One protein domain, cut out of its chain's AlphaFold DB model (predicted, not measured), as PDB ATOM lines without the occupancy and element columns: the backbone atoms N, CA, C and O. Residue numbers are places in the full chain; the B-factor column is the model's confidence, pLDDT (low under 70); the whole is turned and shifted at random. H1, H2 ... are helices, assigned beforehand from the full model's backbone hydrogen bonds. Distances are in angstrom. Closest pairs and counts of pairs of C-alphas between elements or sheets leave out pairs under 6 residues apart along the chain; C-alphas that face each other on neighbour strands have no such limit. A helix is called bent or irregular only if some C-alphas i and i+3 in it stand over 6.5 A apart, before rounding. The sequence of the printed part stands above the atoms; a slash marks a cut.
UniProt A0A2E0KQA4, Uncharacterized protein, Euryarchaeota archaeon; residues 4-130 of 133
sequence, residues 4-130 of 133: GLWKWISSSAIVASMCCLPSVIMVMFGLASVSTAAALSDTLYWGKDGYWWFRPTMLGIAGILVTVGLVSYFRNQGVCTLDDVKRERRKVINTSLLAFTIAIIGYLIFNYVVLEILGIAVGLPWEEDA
ATOM      1  N   GLY A   4     193.293 240.977 228.947       78.69
ATOM      2  CA  GLY A   4     192.828 239.842 229.744       78.69
ATOM      3  C   GLY A   4     191.432 239.377 229.336       78.69
ATOM      4  O   GLY A   4     191.260 238.212 228.984       78.69
ATOM      5  N   LEU A   5     190.451 240.284 229.313       77.50
ATOM      6  CA  LEU A   5     189.083 239.961 228.900       77.50
ATOM      7  C   LEU A   5     189.010 239.470 227.450       77.50
ATOM      8  O   LEU A   5     188.311 238.499 227.169       77.50
ATOM      9  N   TRP A   6     189.775 240.076 226.536       81.75
ATOM     10  CA  TRP A   6     189.799 239.632 225.137       81.75
ATOM     11  C   TRP A   6     190.299 238.188 224.991       81.75
ATOM     12  O   TRP A   6     189.716 237.418 224.233       81.75
ATOM     13  N   LYS A   7     191.304 237.786 225.785       83.88
ATOM     14  CA  LYS A   7     191.813 236.405 225.818       83.88
ATOM     15  C   LYS A   7     190.756 235.396 226.287       83.88
ATOM     16  O   LYS A   7     190.702 234.292 225.753       83.88
ATOM     17  N   TRP A   8     189.925 235.761 227.266       82.56
ATOM     18  CA  TRP A   8     188.821 234.909 227.734       82.56
ATOM     19  C   TRP A   8     187.691 234.802 226.709       82.56
ATOM     20  O   TRP A   8     187.137 233.725 226.507       82.56
ATOM     21  N   ILE A   9     187.375 235.900 226.019       82.69
ATOM     22  CA  ILE A   9     186.379 235.894 224.944       82.69
ATOM     23  C   ILE A   9     186.866 235.014 223.784       82.69
ATOM     24  O   ILE A   9     186.132 234.134 223.336       82.69
ATOM     25  N   SER A  10     188.119 235.166 223.344       80.69
ATOM     26  CA  SER A  10     188.667 234.349 222.255       80.69
ATOM     27  C   SER A  10     188.762 232.865 222.623       80.69
ATOM     28  O   SER A  10     188.452 232.013 221.797       80.69
ATOM     29  N   SER A  11     189.153 232.530 223.861       83.31
ATOM     30  CA  SER A  11     189.208 231.128 224.294       83.31
ATOM     31  C   SER A  11     187.818 230.499 224.374       83.31
ATOM     32  O   SER A  11     187.652 229.349 223.973       83.31
ATOM     33  N   SER A  12     186.809 231.256 224.815       82.12
ATOM     34  CA  SER A  12     185.423 230.781 224.845       82.12
ATOM     35  C   SER A  12     184.889 230.444 223.451       82.12
ATOM     36  O   SER A  12     184.229 229.420 223.291       82.12
ATOM     37  N   ALA A  13     185.243 231.235 222.431       81.38
ATOM     38  CA  ALA A  13     184.843 230.982 221.049       81.38
ATOM     39  C   ALA A  13     185.450 229.675 220.511       81.38
ATOM     40  O   ALA A  13     184.748 228.885 219.882       81.38
ATOM     41  N   ILE A  14     186.722 229.405 220.829       83.62
ATOM     42  CA  ILE A  14     187.392 228.154 220.447       83.62
ATOM     43  C   ILE A  14     186.726 226.957 221.134       83.62
ATOM     44  O   ILE A  14     186.401 225.973 220.472       83.62
ATOM     45  N   VAL A  15     186.466 227.050 222.442       85.00
ATOM     46  CA  VAL A  15     185.801 225.974 223.197       85.00
ATOM     47  C   VAL A  15     184.397 225.703 222.654       85.00
ATOM     48  O   VAL A  15     184.024 224.551 222.455       85.00
ATOM     49  N   ALA A  16     183.640 226.749 222.324       79.62
ATOM     50  CA  ALA A  16     182.322 226.606 221.715       79.62
ATOM     51  C   ALA A  16     182.378 225.973 220.309       79.62
ATOM     52  O   ALA A  16     181.437 225.294 219.910       79.62
ATOM     53  N   SER A  17     183.477 226.163 219.570       82.56
ATOM     54  CA  SER A  17     183.693 225.598 218.227       82.56
ATOM     55  C   SER A  17     184.237 224.160 218.207       82.56
ATOM     56  O   SER A  17     184.465 223.596 217.135       82.56
ATOM     57  N   MET A  18     184.433 223.533 219.375       81.88
ATOM     58  CA  MET A  18     184.957 222.162 219.481       81.88
ATOM     59  C   MET A  18     184.093 221.101 218.786       81.88
ATOM     60  O   MET A  18     184.565 219.986 218.590       81.88
ATOM     61  N   CYS A  19     182.859 221.421 218.394       80.88
ATOM     62  CA  CYS A  19     182.019 220.532 217.593       80.88
ATOM     63  C   CYS A  19     182.519 220.337 216.150       80.88
ATOM     64  O   CYS A  19     182.260 219.286 215.575       80.88
ATOM     65  N   CYS A  20     183.242 221.309 215.583       81.44
ATOM     66  CA  CYS A  20     183.630 221.300 214.164       81.44
ATOM     67  C   CYS A  20     185.145 221.465 213.960       81.44
ATOM     68  O   CYS A  20     185.720 220.907 213.027       81.44
ATOM     69  N   LEU A  21     185.814 222.193 214.859       85.00
ATOM     70  CA  LEU A  21     187.246 222.489 214.768       85.00
ATOM     71  C   LEU A  21     188.149 221.233 214.746       85.00
ATOM     72  O   LEU A  21     189.066 221.191 213.923       85.00
ATOM     73  N   PRO A  22     187.913 220.184 215.561       84.38
ATOM     74  CA  PRO A  22     188.716 218.961 215.510       84.38
ATOM     75  C   PRO A  22     188.603 218.218 214.177       84.38
ATOM     76  O   PRO A  22     189.606 217.691 213.705       84.38
ATOM     77  N   SER A  23     187.417 218.203 213.559       84.19
ATOM     78  CA  SER A  23     187.187 217.534 212.275       84.19
ATOM     79  C   SER A  23     188.027 218.160 211.165       84.19
ATOM     80  O   SER A  23     188.737 217.445 210.462       84.19
ATOM     81  N   VAL A  24     188.036 219.495 211.063       83.31
ATOM     82  CA  VAL A  24     188.862 220.224 210.081       83.31
ATOM     83  C   VAL A  24     190.348 219.935 210.297       83.31
ATOM     84  O   VAL A  24     191.070 219.639 209.346       83.31
ATOM     85  N   ILE A  25     190.806 219.960 211.554       87.00
ATOM     86  CA  ILE A  25     192.207 219.679 211.895       87.00
ATOM     87  C   ILE A  25     192.577 218.236 211.533       87.00
ATOM     88  O   ILE A  25     193.611 218.017 210.908       87.00
ATOM     89  N   MET A  26     191.750 217.242 211.872       85.31
ATOM     90  CA  MET A  26     192.048 215.844 211.542       85.31
ATOM     91  C   MET A  26     192.184 215.618 210.036       85.31
ATOM     92  O   MET A  26     193.078 214.879 209.627       85.31
ATOM     93  N   VAL A  27     191.345 216.263 209.220       86.12
ATOM     94  CA  VAL A  27     191.443 216.163 207.757       86.12
ATOM     95  C   VAL A  27     192.695 216.874 207.244       86.12
ATOM     96  O   VAL A  27     193.435 216.286 206.459       86.12
ATOM     97  N   MET A  28     193.004 218.085 207.732       84.44
ATOM     98  CA  MET A  28     194.223 218.813 207.336       84.44
ATOM     99  C   MET A  28     195.509 218.027 207.611       84.44
ATOM    100  O   MET A  28     196.436 218.062 206.806       84.44
ATOM    101  N   PHE A  29     195.571 217.314 208.737       87.56
ATOM    102  CA  PHE A  29     196.723 216.488 209.104       87.56
ATOM    103  C   PHE A  29     196.672 215.067 208.517       87.56
ATOM    104  O   PHE A  29     197.557 214.263 208.803       87.56
ATOM    105  N   GLY A  30     195.656 214.737 207.711       85.75
ATOM    106  CA  GLY A  30     195.494 213.415 207.103       85.75
ATOM    107  C   GLY A  30     195.242 212.286 208.110       85.75
ATOM    108  O   GLY A  30     195.495 211.124 207.805       85.75
ATOM    109  N   LEU A  31     194.771 212.615 209.318       84.56
ATOM    110  CA  LEU A  31     194.508 211.656 210.397       84.56
ATOM    111  C   LEU A  31     193.164 210.935 210.231       84.56
ATOM    112  O   LEU A  31     192.990 209.838 210.756       84.56
ATOM    113  N   ALA A  32     192.213 211.546 209.520       84.69
ATOM    114  CA  ALA A  32     190.894 210.985 209.253       84.69
ATOM    115  C   ALA A  32     190.470 211.253 207.805       84.69
ATOM    116  O   ALA A  32     190.866 212.253 207.204       84.69
ATOM    117  N   SER A  33     189.631 210.372 207.253       85.44
ATOM    118  CA  SER A  33     188.973 210.633 205.975       85.44
ATOM    119  C   SER A  33     187.907 211.719 206.129       85.44
ATOM    120  O   SER A  33     187.318 211.902 207.198       85.44
ATOM    121  N   VAL A  34     187.615 212.402 205.023       83.25
ATOM    122  CA  VAL A  34     186.566 213.427 204.929       83.25
ATOM    123  C   VAL A  34     185.215 212.903 205.429       83.25
ATOM    124  O   VAL A  34     184.525 213.580 206.185       83.25
ATOM    125  N   SER A  35     184.856 211.667 205.070       82.44
ATOM    126  CA  SER A  35     183.590 211.046 205.474       82.44
ATOM    127  C   SER A  35     183.513 210.772 206.976       82.44
ATOM    128  O   SER A  35     182.476 211.015 207.590       82.44
ATOM    129  N   THR A  36     184.605 210.313 207.595       83.62
ATOM    130  CA  THR A  36     184.655 210.090 209.047       83.62
ATOM    131  C   THR A  36     184.643 211.410 209.813       83.62
ATOM    132  O   THR A  36     183.958 211.523 210.826       83.62
ATOM    133  N   ALA A  37     185.355 212.423 209.320       81.88
ATOM    134  CA  ALA A  37     185.389 213.744 209.936       81.88
ATOM    135  C   ALA A  37     184.032 214.464 209.861       81.88
ATOM    136  O   ALA A  37     183.618 215.063 210.855       81.88
ATOM    137  N   ALA A  38     183.323 214.353 208.729       80.75
ATOM    138  CA  ALA A  38     181.975 214.894 208.551       80.75
ATOM    139  C   ALA A  38     180.958 214.200 209.471       80.75
ATOM    140  O   ALA A  38     180.222 214.867 210.200       80.75
ATOM    141  N   ALA A  39     180.987 212.863 209.525       82.12
ATOM    142  CA  ALA A  39     180.131 212.098 210.426       82.12
ATOM    143  C   ALA A  39     180.393 212.449 211.900       82.12
ATOM    144  O   ALA A  39     179.452 212.579 212.678       82.12
ATOM    145  N   LEU A  40     181.660 212.650 212.283       82.38
ATOM    146  CA  LEU A  40     182.024 213.051 213.640       82.38
ATOM    147  C   LEU A  40     181.525 214.460 213.985       82.38
ATOM    148  O   LEU A  40     181.013 214.663 215.081       82.38
ATOM    149  N   SER A  41     181.644 215.431 213.073       80.81
ATOM    150  CA  SER A  41     181.081 216.765 213.319       80.81
ATOM    151  C   SER A  41     179.562 216.713 213.433       80.81
ATOM    152  O   SER A  41     179.007 217.342 214.326       80.81
ATOM    153  N   ASP A  42     178.887 215.912 212.607       82.31
ATOM    154  CA  ASP A  42     177.433 215.769 212.660       82.31
ATOM    155  C   ASP A  42     176.943 215.116 213.951       82.31
ATOM    156  O   ASP A  42     175.927 215.536 214.509       82.31
ATOM    157  N   THR A  43     177.641 214.096 214.453       83.56
ATOM    158  CA  THR A  43     177.267 213.453 215.719       83.56
ATOM    159  C   THR A  43     177.452 214.403 216.895       83.56
ATOM    160  O   THR A  43     176.567 214.492 217.746       83.56
ATOM    161  N   LEU A  44     178.533 215.184 216.910       80.62
ATOM    162  CA  LEU A  44     178.825 216.157 217.965       80.62
ATOM    163  C   LEU A  44     177.948 217.416 217.888       80.62
ATOM    164  O   LEU A  44     177.594 217.993 218.920       80.62
ATOM    165  N   TYR A  45     177.590 217.840 216.677       78.06
ATOM    166  CA  TYR A  45     176.758 219.011 216.419       78.06
ATOM    167  C   TYR A  45     175.274 218.701 216.626       78.06
ATOM    168  O   TYR A  45     174.591 219.436 217.332       78.06
ATOM    169  N   TRP A  46     174.749 217.614 216.066       78.19
ATOM    170  CA  TRP A  46     173.337 217.246 216.225       78.19
ATOM    171  C   TRP A  46     173.066 216.376 217.451       78.19
ATOM    172  O   TRP A  46     171.910 216.133 217.788       78.19
ATOM    173  N   GLY A  47     174.113 215.920 218.141       75.94
ATOM    174  CA  GLY A  47     173.971 215.079 219.322       75.94
ATOM    175  C   GLY A  47     173.458 213.673 219.013       75.94
ATOM    176  O   GLY A  47     172.783 213.074 219.855       75.94
ATOM    177  N   LYS A  48     173.745 213.154 217.811       75.81
ATOM    178  CA  LYS A  48     173.419 211.770 217.427       75.81
ATOM    179  C   LYS A  48     174.213 210.793 218.312       75.81
ATOM    180  O   LYS A  48     175.186 211.181 218.955       75.81
ATOM    181  N   ASP A  49     173.752 209.549 218.418       78.06
ATOM    182  CA  ASP A  49     174.400 208.489 219.214       78.06
ATOM    183  C   ASP A  49     174.575 208.806 220.716       78.06
ATOM    184  O   ASP A  49     175.511 208.351 221.368       78.06
ATOM    185  N   GLY A  50     173.659 209.595 221.294       77.38
ATOM    186  CA  GLY A  50     173.649 209.905 222.731       77.38
ATOM    187  C   GLY A  50     174.508 211.107 223.143       77.38
ATOM    188  O   GLY A  50     174.559 211.438 224.329       77.38
ATOM    189  N   TYR A  51     175.116 211.818 222.189       80.81
ATOM    190  CA  TYR A  51     175.939 213.013 222.428       80.81
ATOM    191  C   TYR A  51     175.142 214.325 222.532       80.81
ATOM    192  O   TYR A  51     175.719 215.408 222.452       80.81
ATOM    193  N   TRP A  52     173.826 214.267 222.764       79.00
ATOM    194  CA  TRP A  52     172.959 215.453 222.896       79.00
ATOM    195  C   TRP A  52     173.463 216.474 223.930       79.00
ATOM    196  O   TRP A  52     173.238 217.675 223.788       79.00
ATOM    197  N   TRP A  53     174.172 215.999 224.957       82.94
ATOM    198  CA  TRP A  53     174.742 216.811 226.025       82.94
ATOM    199  C   TRP A  53     175.994 217.579 225.586       82.94
ATOM    200  O   TRP A  53     176.321 218.590 226.203       82.94
ATOM    201  N   PHE A  54     176.699 217.160 224.533       83.94
ATOM    202  CA  PHE A  54     177.997 217.731 224.171       83.94
ATOM    203  C   PHE A  54     177.898 219.225 223.855       83.94
ATOM    204  O   PHE A  54     178.607 220.049 224.436       83.94
ATOM    205  N   ARG A  55     176.953 219.588 222.987       81.75
ATOM    206  CA  ARG A  55     176.681 220.975 222.603       81.75
ATOM    207  C   ARG A  55     176.340 221.894 223.779       81.75
ATOM    208  O   ARG A  55     177.040 222.894 223.954       81.75
ATOM    209  N   PRO A  56     175.303 221.608 224.592       83.38
ATOM    210  CA  PRO A  56     174.963 222.469 225.717       83.38
ATOM    211  C   PRO A  56     176.085 222.512 226.758       83.38
ATOM    212  O   PRO A  56     176.292 223.555 227.372       83.38
ATOM    213  N   THR A  57     176.864 221.436 226.910       86.06
ATOM    214  CA  THR A  57     178.009 221.416 227.831       86.06
ATOM    215  C   THR A  57     179.135 222.325 227.345       86.06
ATOM    216  O   THR A  57     179.623 223.145 228.116       86.06
ATOM    217  N   MET A  58     179.508 222.261 226.062       85.19
ATOM    218  CA  MET A  58     180.541 223.136 225.490       85.19
ATOM    219  C   MET A  58     180.122 224.608 225.491       85.19
ATOM    220  O   MET A  58     180.918 225.470 225.865       85.19
ATOM    221  N   LEU A  59     178.862 224.906 225.157       84.94
ATOM    222  CA  LEU A  59     178.313 226.261 225.271       84.94
ATOM    223  C   LEU A  59     178.266 226.737 226.729       84.94
ATOM    224  O   LEU A  59     178.574 227.893 227.007       84.94
ATOM    225  N   GLY A  60     177.943 225.844 227.668       87.00
ATOM    226  CA  GLY A  60     177.990 226.120 229.102       87.00
ATOM    227  C   GLY A  60     179.399 226.476 229.574       87.00
ATOM    228  O   GLY A  60     179.585 227.503 230.225       87.00
ATOM    229  N   ILE A  61     180.408 225.689 229.188       88.06
ATOM    230  CA  ILE A  61     181.818 225.967 229.504       88.06
ATOM    231  C   ILE A  61     182.251 227.302 228.885       88.06
ATOM    232  O   ILE A  61     182.872 228.119 229.569       88.06
ATOM    233  N   ALA A  62     181.887 227.571 227.630       86.88
ATOM    234  CA  ALA A  62     182.159 228.851 226.978       86.88
ATOM    235  C   ALA A  62     181.510 230.029 227.725       86.88
ATOM    236  O   ALA A  62     182.169 231.037 227.986       86.88
ATOM    237  N   GLY A  63     180.254 229.890 228.157       86.75
ATOM    238  CA  GLY A  63     179.564 230.893 228.971       86.75
ATOM    239  C   GLY A  63     180.239 231.131 230.323       86.75
ATOM    240  O   GLY A  63     180.394 232.279 230.749       86.75
ATOM    241  N   ILE A  64     180.711 230.067 230.981       88.31
ATOM    242  CA  ILE A  64     181.474 230.164 232.233       88.31
ATOM    243  C   ILE A  64     182.786 230.918 231.998       88.31
ATOM    244  O   ILE A  64     183.111 231.809 232.778       88.31
ATOM    245  N   LEU A  65     183.508 230.632 230.912       86.81
ATOM    246  CA  LEU A  65     184.754 231.322 230.555       86.81
ATOM    247  C   LEU A  65     184.543 232.830 230.366       86.81
ATOM    248  O   LEU A  65     185.294 233.629 230.930       86.81
ATOM    249  N   VAL A  66     183.495 233.227 229.636       87.00
ATOM    250  CA  VAL A  66     183.132 234.645 229.465       87.00
ATOM    251  C   VAL A  66     182.782 235.277 230.811       87.00
ATOM    252  O   VAL A  66     183.250 236.371 231.122       87.00
ATOM    253  N   THR A  67     182.016 234.572 231.645       86.12
ATOM    254  CA  THR A  67     181.611 235.057 232.971       86.12
ATOM    255  C   THR A  67     182.817 235.251 233.891       86.12
ATOM    256  O   THR A  67     182.942 236.295 234.527       86.12
ATOM    257  N   VAL A  68     183.751 234.296 233.927       86.75
ATOM    258  CA  VAL A  68     185.000 234.390 234.701       86.75
ATOM    259  C   VAL A  68     185.866 235.545 234.200       86.75
ATOM    260  O   VAL A  68     186.372 236.324 235.011       86.75
ATOM    261  N   GLY A  69     185.996 235.704 232.879       85.31
ATOM    262  CA  GLY A  69     186.712 236.830 232.280       85.31
ATOM    263  C   GLY A  69     186.106 238.174 232.682       85.31
ATOM    264  O   GLY A  69     186.826 239.099 233.061       85.31
ATOM    265  N   LEU A  70     184.778 238.263 232.683       85.50
ATOM    266  CA  LEU A  70     184.050 239.465 233.059       85.50
ATOM    267  C   LEU A  70     184.170 239.778 234.561       85.50
ATOM    268  O   LEU A  70     184.392 240.929 234.940       85.50
ATOM    269  N   VAL A  71     184.094 238.761 235.425       83.38
ATOM    270  CA  VAL A  71     184.337 238.909 236.869       83.38
ATOM    271  C   VAL A  71     185.763 239.397 237.122       83.38
ATOM    272  O   VAL A  71     185.960 240.333 237.893       83.38
ATOM    273  N   SER A  72     186.764 238.824 236.445       84.56
ATOM    274  CA  SER A  72     188.157 239.277 236.543       84.56
ATOM    275  C   SER A  72     188.317 240.736 236.095       84.56
ATOM    276  O   SER A  72     188.969 241.523 236.785       84.56
ATOM    277  N   TYR A  73     187.649 241.131 235.006       84.06
ATOM    278  CA  TYR A  73     187.653 242.505 234.500       84.06
ATOM    279  C   TYR A  73     187.083 243.520 235.500       84.06
ATOM    280  O   TYR A  73     187.670 244.585 235.711       84.06
ATOM    281  N   PHE A  74     185.952 243.206 236.138       82.50
ATOM    282  CA  PHE A  74     185.347 244.100 237.129       82.50
ATOM    283  C   PHE A  74     186.144 244.161 238.432       82.50
ATOM    284  O   PHE A  74     186.297 245.247 238.993       82.50
ATOM    285  N   ARG A  75     186.739 243.040 238.861       82.06
ATOM    286  CA  ARG A  75     187.636 243.019 240.024       82.06
ATOM    287  C   ARG A  75     188.878 243.881 239.803       82.06
ATOM    288  O   ARG A  75     189.252 244.628 240.699       82.06
ATOM    289  N   ASN A  76     189.457 243.865 238.600       78.94
ATOM    290  CA  ASN A  76     190.582 244.744 238.247       78.94
ATOM    291  C   ASN A  76     190.208 246.234 238.220       78.94
ATOM    292  O   ASN A  76     191.079 247.087 238.362       78.94
ATOM    293  N   GLN A  77     188.926 246.562 238.060       75.50
ATOM    294  CA  GLN A  77     188.419 247.934 238.149       75.50
ATOM    295  C   GLN A  77     188.013 248.348 239.570       75.50
ATOM    296  O   GLN A  77     187.458 249.430 239.745       75.50
ATOM    297  N   GLY A  78     188.278 247.510 240.577       75.50
ATOM    298  CA  GLY A  78     187.974 247.797 241.979       75.50
ATOM    299  C   GLY A  78     186.527 247.518 242.390       75.50
ATOM    300  O   GLY A  78     186.164 247.799 243.527       75.50
ATOM    301  N   VAL A  79     185.702 246.936 241.512       74.00
ATOM    302  CA  VAL A  79     184.326 246.535 241.840       74.00
ATOM    303  C   VAL A  79     184.380 245.160 242.511       74.00
ATOM    304  O   VAL A  79     184.369 244.125 241.844       74.00
ATOM    305  N   CYS A  80     184.498 245.150 243.840       71.06
ATOM    306  CA  CYS A  80     184.621 243.926 244.644       71.06
ATOM    307  C   CYS A  80     183.399 243.654 245.536       71.06
ATOM    308  O   CYS A  80     183.291 242.556 246.082       71.06
ATOM    309  N   THR A  81     182.486 244.621 245.682       79.25
ATOM    310  CA  THR A  81     181.308 244.512 246.556       79.25
ATOM    311  C   THR A  81     179.996 244.615 245.774       79.25
ATOM    312  O   THR A  81     179.939 245.187 244.683       79.25
ATOM    313  N   LEU A  82     178.913 244.062 246.334       73.00
ATOM    314  CA  LEU A  82     177.571 244.162 245.742       73.00
ATOM    315  C   LEU A  82     177.062 245.613 245.695       73.00
ATOM    316  O   LEU A  82     176.321 245.970 244.778       73.00
ATOM    317  N   ASP A  83     177.491 246.457 246.635       75.88
ATOM    318  CA  ASP A  83     177.144 247.878 246.663       75.88
ATOM    319  C   ASP A  83     177.808 248.654 245.517       75.88
ATOM    320  O   ASP A  83     177.148 249.471 244.866       75.88
ATOM    321  N   ASP A  84     179.060 248.328 245.177       75.25
ATOM    322  CA  ASP A  84     179.747 248.901 244.011       75.25
ATOM    323  C   ASP A  84     179.063 248.496 242.699       75.25
ATOM    324  O   ASP A  84     178.860 249.328 241.812       75.25
ATOM    325  N   VAL A  85     178.630 247.233 242.589       76.00
ATOM    326  CA  VAL A  85     177.861 246.748 241.429       76.00
ATOM    327  C   VAL A  85     176.533 247.495 241.305       76.00
ATOM    328  O   VAL A  85     176.116 247.842 240.200       76.00
ATOM    329  N   LYS A  86     175.860 247.780 242.426       76.44
ATOM    330  CA  LYS A  86     174.576 248.493 242.436       76.44
ATOM    331  C   LYS A  86     174.737 249.971 242.071       76.44
ATOM    332  O   LYS A  86     173.880 250.513 241.366       76.44
ATOM    333  N   ARG A  87     175.838 250.597 242.499       79.38
ATOM    334  CA  ARG A  87     176.210 251.981 242.166       79.38
ATOM    335  C   ARG A  87     176.557 252.132 240.684       79.38
ATOM    336  O   ARG A  87     176.006 253.001 240.013       79.38
ATOM    337  N   GLU A  88     177.363 251.221 240.149       81.31
ATOM    338  CA  GLU A  88     177.829 251.224 238.755       81.31
ATOM    339  C   GLU A  88     177.018 250.280 237.844       81.31
ATOM    340  O   GLU A  88     177.502 249.811 236.808       81.31
ATOM    341  N   ARG A  89     175.746 250.017 238.181       80.31
ATOM    342  CA  ARG A  89     174.913 249.006 237.499       80.31
ATOM    343  C   ARG A  89     174.843 249.188 235.983       80.31
ATOM    344  O   ARG A  89     174.874 248.213 235.241       80.31
ATOM    345  N   ARG A  90     174.781 250.438 235.505       83.94
ATOM    346  CA  ARG A  90     174.739 250.739 234.063       83.94
ATOM    347  C   ARG A  90     176.037 250.341 233.368       83.94
ATOM    348  O   ARG A  90     175.982 249.783 232.279       83.94
ATOM    349  N   LYS A  91     177.184 250.593 233.998       83.50
ATOM    350  CA  LYS A  91     178.499 250.233 233.461       83.50
ATOM    351  C   LYS A  91     178.675 248.718 233.424       83.50
ATOM    352  O   LYS A  91     179.130 248.191 232.409       83.50
ATOM    353  N   VAL A  92     178.265 248.029 234.491       84.06
ATOM    354  CA  VAL A  92     178.324 246.564 234.573       84.06
ATOM    355  C   VAL A  92     177.453 245.921 233.499       84.06
ATOM    356  O   VAL A  92     177.963 245.127 232.716       84.06
ATOM    357  N   ILE A  93     176.180 246.323 233.403       85.19
ATOM    358  CA  ILE A  93     175.234 245.777 232.420       85.19
ATOM    359  C   ILE A  93     175.688 246.075 230.989       85.19
ATOM    360  O   ILE A  93     175.666 245.187 230.149       85.19
ATOM    361  N   ASN A  94     176.125 247.300 230.687       88.38
ATOM    362  CA  ASN A  94     176.508 247.640 229.316       88.38
ATOM    363  C   ASN A  94     177.776 246.890 228.875       88.38
ATOM    364  O   ASN A  94     177.867 246.408 227.751       88.38
ATOM    365  N   THR A  95     178.747 246.744 229.780       85.75
ATOM    366  CA  THR A  95     179.982 246.000 229.498       85.75
ATOM    367  C   THR A  95     179.707 244.505 229.371       85.75
ATOM    368  O   THR A  95     180.248 243.870 228.470       85.75
ATOM    369  N   SER A  96     178.882 243.936 230.256       86.69
ATOM    370  CA  SER A  96     178.524 242.518 230.191       86.69
ATOM    371  C   SER A  96     177.801 242.208 228.887       86.69
ATOM    372  O   SER A  96     178.206 241.291 228.179       86.69
ATOM    373  N   LEU A  97     176.802 243.022 228.532       88.25
ATOM    374  CA  LEU A  97     176.054 242.887 227.291       88.25
ATOM    375  C   LEU A  97     177.001 242.944 226.092       88.25
ATOM    376  O   LEU A  97     177.007 242.029 225.281       88.25
ATOM    377  N   LEU A  98     177.873 243.953 226.038       88.12
ATOM    378  CA  LEU A  98     178.847 244.109 224.962       88.12
ATOM    379  C   LEU A  98     179.816 242.920 224.873       88.12
ATOM    380  O   LEU A  98     180.086 242.440 223.775       88.12
ATOM    381  N   ALA A  99     180.313 242.408 226.001       87.75
ATOM    382  CA  ALA A  99     181.209 241.253 226.026       87.75
ATOM    383  C   ALA A  99     180.519 239.980 225.506       87.75
ATOM    384  O   ALA A  99     181.089 239.277 224.672       87.75
ATOM    385  N   PHE A 100     179.285 239.714 225.944       86.81
ATOM    386  CA  PHE A 100     178.493 238.588 225.447       86.81
ATOM    387  C   PHE A 100     178.142 238.745 223.968       86.81
ATOM    388  O   PHE A 100     178.280 237.789 223.210       86.81
ATOM    389  N   THR A 101     177.750 239.942 223.529       88.75
ATOM    390  CA  THR A 101     177.466 240.220 222.118       88.75
ATOM    391  C   THR A 101     178.694 239.954 221.250       88.75
ATOM    392  O   THR A 101     178.582 239.259 220.245       88.75
ATOM    393  N   ILE A 102     179.878 240.426 221.650       88.81
ATOM    394  CA  ILE A 102     181.125 240.159 220.917       88.81
ATOM    395  C   ILE A 102     181.455 238.664 220.916       88.81
ATOM    396  O   ILE A 102     181.853 238.142 219.878       88.81
ATOM    397  N   ALA A 103     181.285 237.965 222.042       86.75
ATOM    398  CA  ALA A 103     181.537 236.528 222.122       86.75
ATOM    399  C   ALA A 103     180.622 235.732 221.177       86.75
ATOM    400  O   ALA A 103     181.102 234.862 220.454       86.75
ATOM    401  N   ILE A 104     179.330 236.068 221.134       86.75
ATOM    402  CA  ILE A 104     178.350 235.422 220.253       86.75
ATOM    403  C   ILE A 104     178.662 235.725 218.786       86.75
ATOM    404  O   ILE A 104     178.736 234.802 217.980       86.75
ATOM    405  N   ILE A 105     178.892 236.993 218.432       89.44
ATOM    406  CA  ILE A 105     179.241 237.378 217.056       89.44
ATOM    407  C   ILE A 105     180.537 236.685 216.622       89.44
ATOM    408  O   ILE A 105     180.600 236.128 215.531       89.44
ATOM    409  N   GLY A 106     181.553 236.666 217.487       87.19
ATOM    410  CA  GLY A 106     182.814 235.980 217.227       87.19
ATOM    411  C   GLY A 106     182.630 234.476 217.031       87.19
ATOM    412  O   GLY A 106     183.193 233.918 216.096       87.19
ATOM    413  N   TYR A 107     181.803 233.830 217.857       85.50
ATOM    414  CA  TYR A 107     181.444 232.420 217.700       85.50
ATOM    415  C   TYR A 107     180.768 232.139 216.352       85.50
ATOM    416  O   TYR A 107     181.153 231.185 215.673       85.50
ATOM    417  N   LEU A 108     179.799 232.970 215.956       86.00
ATOM    418  CA  LEU A 108     179.082 232.811 214.693       86.00
ATOM    419  C   LEU A 108     180.018 232.988 213.496       86.00
ATOM    420  O   LEU A 108     180.074 232.110 212.645       86.00
ATOM    421  N   ILE A 109     180.804 234.068 213.467       87.62
ATOM    422  CA  ILE A 109     181.772 234.316 212.390       87.62
ATOM    423  C   ILE A 109     182.794 233.177 212.318       87.62
ATOM    424  O   ILE A 109     183.127 232.692 211.241       87.62
ATOM    425  N   PHE A 110     183.300 232.718 213.460       86.94
ATOM    426  CA  PHE A 110     184.309 231.668 213.468       86.94
ATOM    427  C   PHE A 110     183.763 230.318 212.980       86.94
ATOM    428  O   PHE A 110     184.460 229.617 212.253       86.94
ATOM    429  N   ASN A 111     182.523 229.955 213.323       83.19
ATOM    430  CA  ASN A 111     181.944 228.684 212.876       83.19
ATOM    431  C   ASN A 111     181.431 228.746 211.433       83.19
ATOM    432  O   ASN A 111     181.848 227.932 210.619       83.19
ATOM    433  N   TYR A 112     180.587 229.726 211.114       81.31
ATOM    434  CA  TYR A 112     179.856 229.786 209.839       81.31
ATOM    435  C   TYR A 112     180.584 230.557 208.732       81.31
ATOM    436  O   TYR A 112     180.091 230.682 207.622       81.31
ATOM    437  N   VAL A 113     181.746 231.144 209.023       84.88
ATOM    438  CA  VAL A 113     182.575 231.772 207.983       84.88
ATOM    439  C   VAL A 113     183.936 231.108 207.956       84.88
ATOM    440  O   VAL A 113     184.340 230.562 206.938       84.88
ATOM    441  N   VAL A 114     184.658 231.109 209.078       86.00
ATOM    442  CA  VAL A 114     186.045 230.617 209.087       86.00
ATOM    443  C   VAL A 114     186.106 229.096 208.961       86.00
ATOM    444  O   VAL A 114     186.772 228.591 208.058       86.00
ATOM    445  N   LEU A 115     185.441 228.361 209.856       84.00
ATOM    446  CA  LEU A 115     185.467 226.898 209.828       84.00
ATOM    447  C   LEU A 115     184.754 226.350 208.598       84.00
ATOM    448  O   LEU A 115     185.277 225.425 207.994       84.00
ATOM    449  N   GLU A 116     183.630 226.939 208.202       83.44
ATOM    450  CA  GLU A 116     182.888 226.548 207.002       83.44
ATOM    451  C   GLU A 116     183.758 226.602 205.737       83.44
ATOM    452  O   GLU A 116     183.958 225.581 205.080       83.44
ATOM    453  N   ILE A 117     184.397 227.749 205.465       85.94
ATOM    454  CA  ILE A 117     185.303 227.914 204.317       85.94
ATOM    455  C   ILE A 117     186.495 226.953 204.410       85.94
ATOM    456  O   ILE A 117     186.881 226.346 203.410       85.94
ATOM    457  N   LEU A 118     187.089 226.794 205.598       85.12
ATOM    458  CA  LEU A 118     188.199 225.857 205.788       85.12
ATOM    459  C   LEU A 118     187.772 224.409 205.558       85.12
ATOM    460  O   LEU A 118     188.540 223.645 204.983       85.12
ATOM    461  N   GLY A 119     186.570 224.040 205.994       81.62
ATOM    462  CA  GLY A 119     186.003 222.714 205.813       81.62
ATOM    463  C   GLY A 119     185.783 222.385 204.344       81.62
ATOM    464  O   GLY A 119     186.236 221.338 203.885       81.62
ATOM    465  N   ILE A 120     185.188 223.316 203.596       82.94
ATOM    466  CA  ILE A 120     185.026 223.206 202.141       82.94
ATOM    467  C   ILE A 120     186.398 223.065 201.464       82.94
ATOM    468  O   ILE A 120     186.599 222.177 200.639       82.94
ATOM    469  N   ALA A 121     187.387 223.868 201.872       84.31
ATOM    470  CA  ALA A 121     188.736 223.808 201.311       84.31
ATOM    471  C   ALA A 121     189.447 222.461 201.551       84.31
ATOM    472  O   ALA A 121     190.263 222.049 200.727       84.31
ATOM    473  N   VAL A 122     189.145 221.764 202.653       81.94
ATOM    474  CA  VAL A 122     189.671 220.411 202.931       81.94
ATOM    475  C   VAL A 122     188.780 219.287 202.388       81.94
ATOM    476  O   VAL A 122     189.076 218.112 202.602       81.94
ATOM    477  N   GLY A 123     187.715 219.633 201.660       78.44
ATOM    478  CA  GLY A 123     186.831 218.700 200.968       78.44
ATOM    479  C   GLY A 123     185.655 218.180 201.793       78.44
ATOM    480  O   GLY A 123     185.008 217.233 201.354       78.44
ATOM    481  N   LEU A 124     185.366 218.748 202.972       79.50
ATOM    482  CA  LEU A 124     184.153 218.410 203.727       79.50
ATOM    483  C   LEU A 124     182.907 218.845 202.936       79.50
ATOM    484  O   LEU A 124     182.920 219.929 202.352       79.50
ATOM    485  N   PRO A 125     181.824 218.042 202.934       79.62
ATOM    486  CA  PRO A 125     180.600 218.327 202.186       79.62
ATOM    487  C   PRO A 125     179.743 219.395 202.889       79.62
ATOM    488  O   PRO A 125     178.566 219.187 203.146       79.62
ATOM    489  N   TRP A 126     180.352 220.522 203.259       79.62
ATOM    490  CA  TRP A 126     179.697 221.644 203.938       79.62
ATOM    491  C   TRP A 126     179.200 222.716 202.957       79.62
ATOM    492  O   TRP A 126     178.591 223.683 203.393       79.62
ATOM    493  N   GLU A 127     179.433 222.558 201.645       71.75
ATOM    494  CA  GLU A 127     178.922 223.479 200.612       71.75
ATOM    495  C   GLU A 127     177.389 223.549 200.586       71.75
ATOM    496  O   GLU A 127     176.834 224.622 200.373       71.75
ATOM    497  N   GLU A 128     176.706 222.426 200.822       68.62
ATOM    498  CA  GLU A 128     175.237 222.350 200.824       68.62
ATOM    499  C   GLU A 128     174.631 223.136 201.998       68.62
ATOM    500  O   GLU A 128     173.594 223.779 201.843       68.62
ATOM    501  N   ASP A 129     175.312 223.120 203.145       70.12
ATOM    502  CA  ASP A 129     174.909 223.796 204.384       70.12
ATOM    503  C   ASP A 129     175.486 225.217 204.496       70.12
ATOM    504  O   ASP A 129     175.377 225.849 205.552       70.12
ATOM    505  N   ALA A 130     176.134 225.708 203.434       72.00
ATOM    506  CA  ALA A 130     176.842 226.968 203.488       72.00
ATOM    507  C   ALA A 130     175.878 228.138 203.694       72.00
ATOM    508  O   ALA A 130     174.813 228.191 203.080       72.00
TER     509      ALA A 130
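Overview. This is residues 4 to 130 of the 133 residues of an uncharacterized protein of Euryarchaeota archaeon (UniProt A0A2E0KQA4). Two long helices, H4 and H6, make a narrow V, joined through short H5 at its closed end; H1 packs along H4 and also on H6, and the helical hairpin of H2 and H3 spans the open end. The printed part has 127 residues with six named helices, H1 to H6 in order, and no named strand: all helix. It is loose, with a radius of gyration of the C-alphas of 17.9 A, and elongated, spanning 56 by 29 by 24 A.

Arrangement. H1, residues 4 to 19, touches H4, residues 48 to 76, at Ser 12 and Ala 62, C-alphas 4.4 A apart, a shallow tilt of 1 degrees, opposite ways. H6, residues 89 to 121, touches H1 at Tyr 107 and Ala 13, C-alphas 5.0 A apart, a steep tilt of 42 degrees. H1, H4 and H6 form an up and down bundle, each running against the one before. H4 touches H6 with residues 66 to 74 alone; the closest C-alphas, Leu 70 and Ser 96, are 6.9 A apart. H2, residues 21 to 28, and H3, residues 34 to 46, form a hairpin, with C-alphas 23 and 37 closest at 4.8 A. H2 touches H6 at Val 24 and Gly 119, C-alphas 5.7 A apart; H3 touches H4 at Leu 44 and Tyr 51, 6.2 A between C-alphas. H5, residues 82 to 87, is close to but not clearly touching H6, with C-alphas 85 and 92 closest at 6.9 A. Every O i to N i+4 pair is within hydrogen-bond range in H2, H3 and H5; H1 has 11 of 12, H4 20 of 25, H6 26 of 29.

Along the chain. H1 begins at C-alpha 4 (192.828, 239.842, 229.744) and is 25.2 A long, H2 10.8 A, H3 17.8 A, H4 42.6 A, H5 8.7 A. H6, 46.2 A, ends at C-alpha 121 (188.736, 223.808, 201.311). H1 and H4 are irregular: C-alphas 16 and 19 are 7.3 A apart, C-alphas 49 and 52 8.0 A.

Size, cuts and confidence. The C-alphas of Ser 33 and Asp 83, the two farthest apart, are 56.4 A apart. The printed part has no cut, and its five links between helices are tight. Mean pLDDT of the printed part is 82.5; residue 128 is under 70.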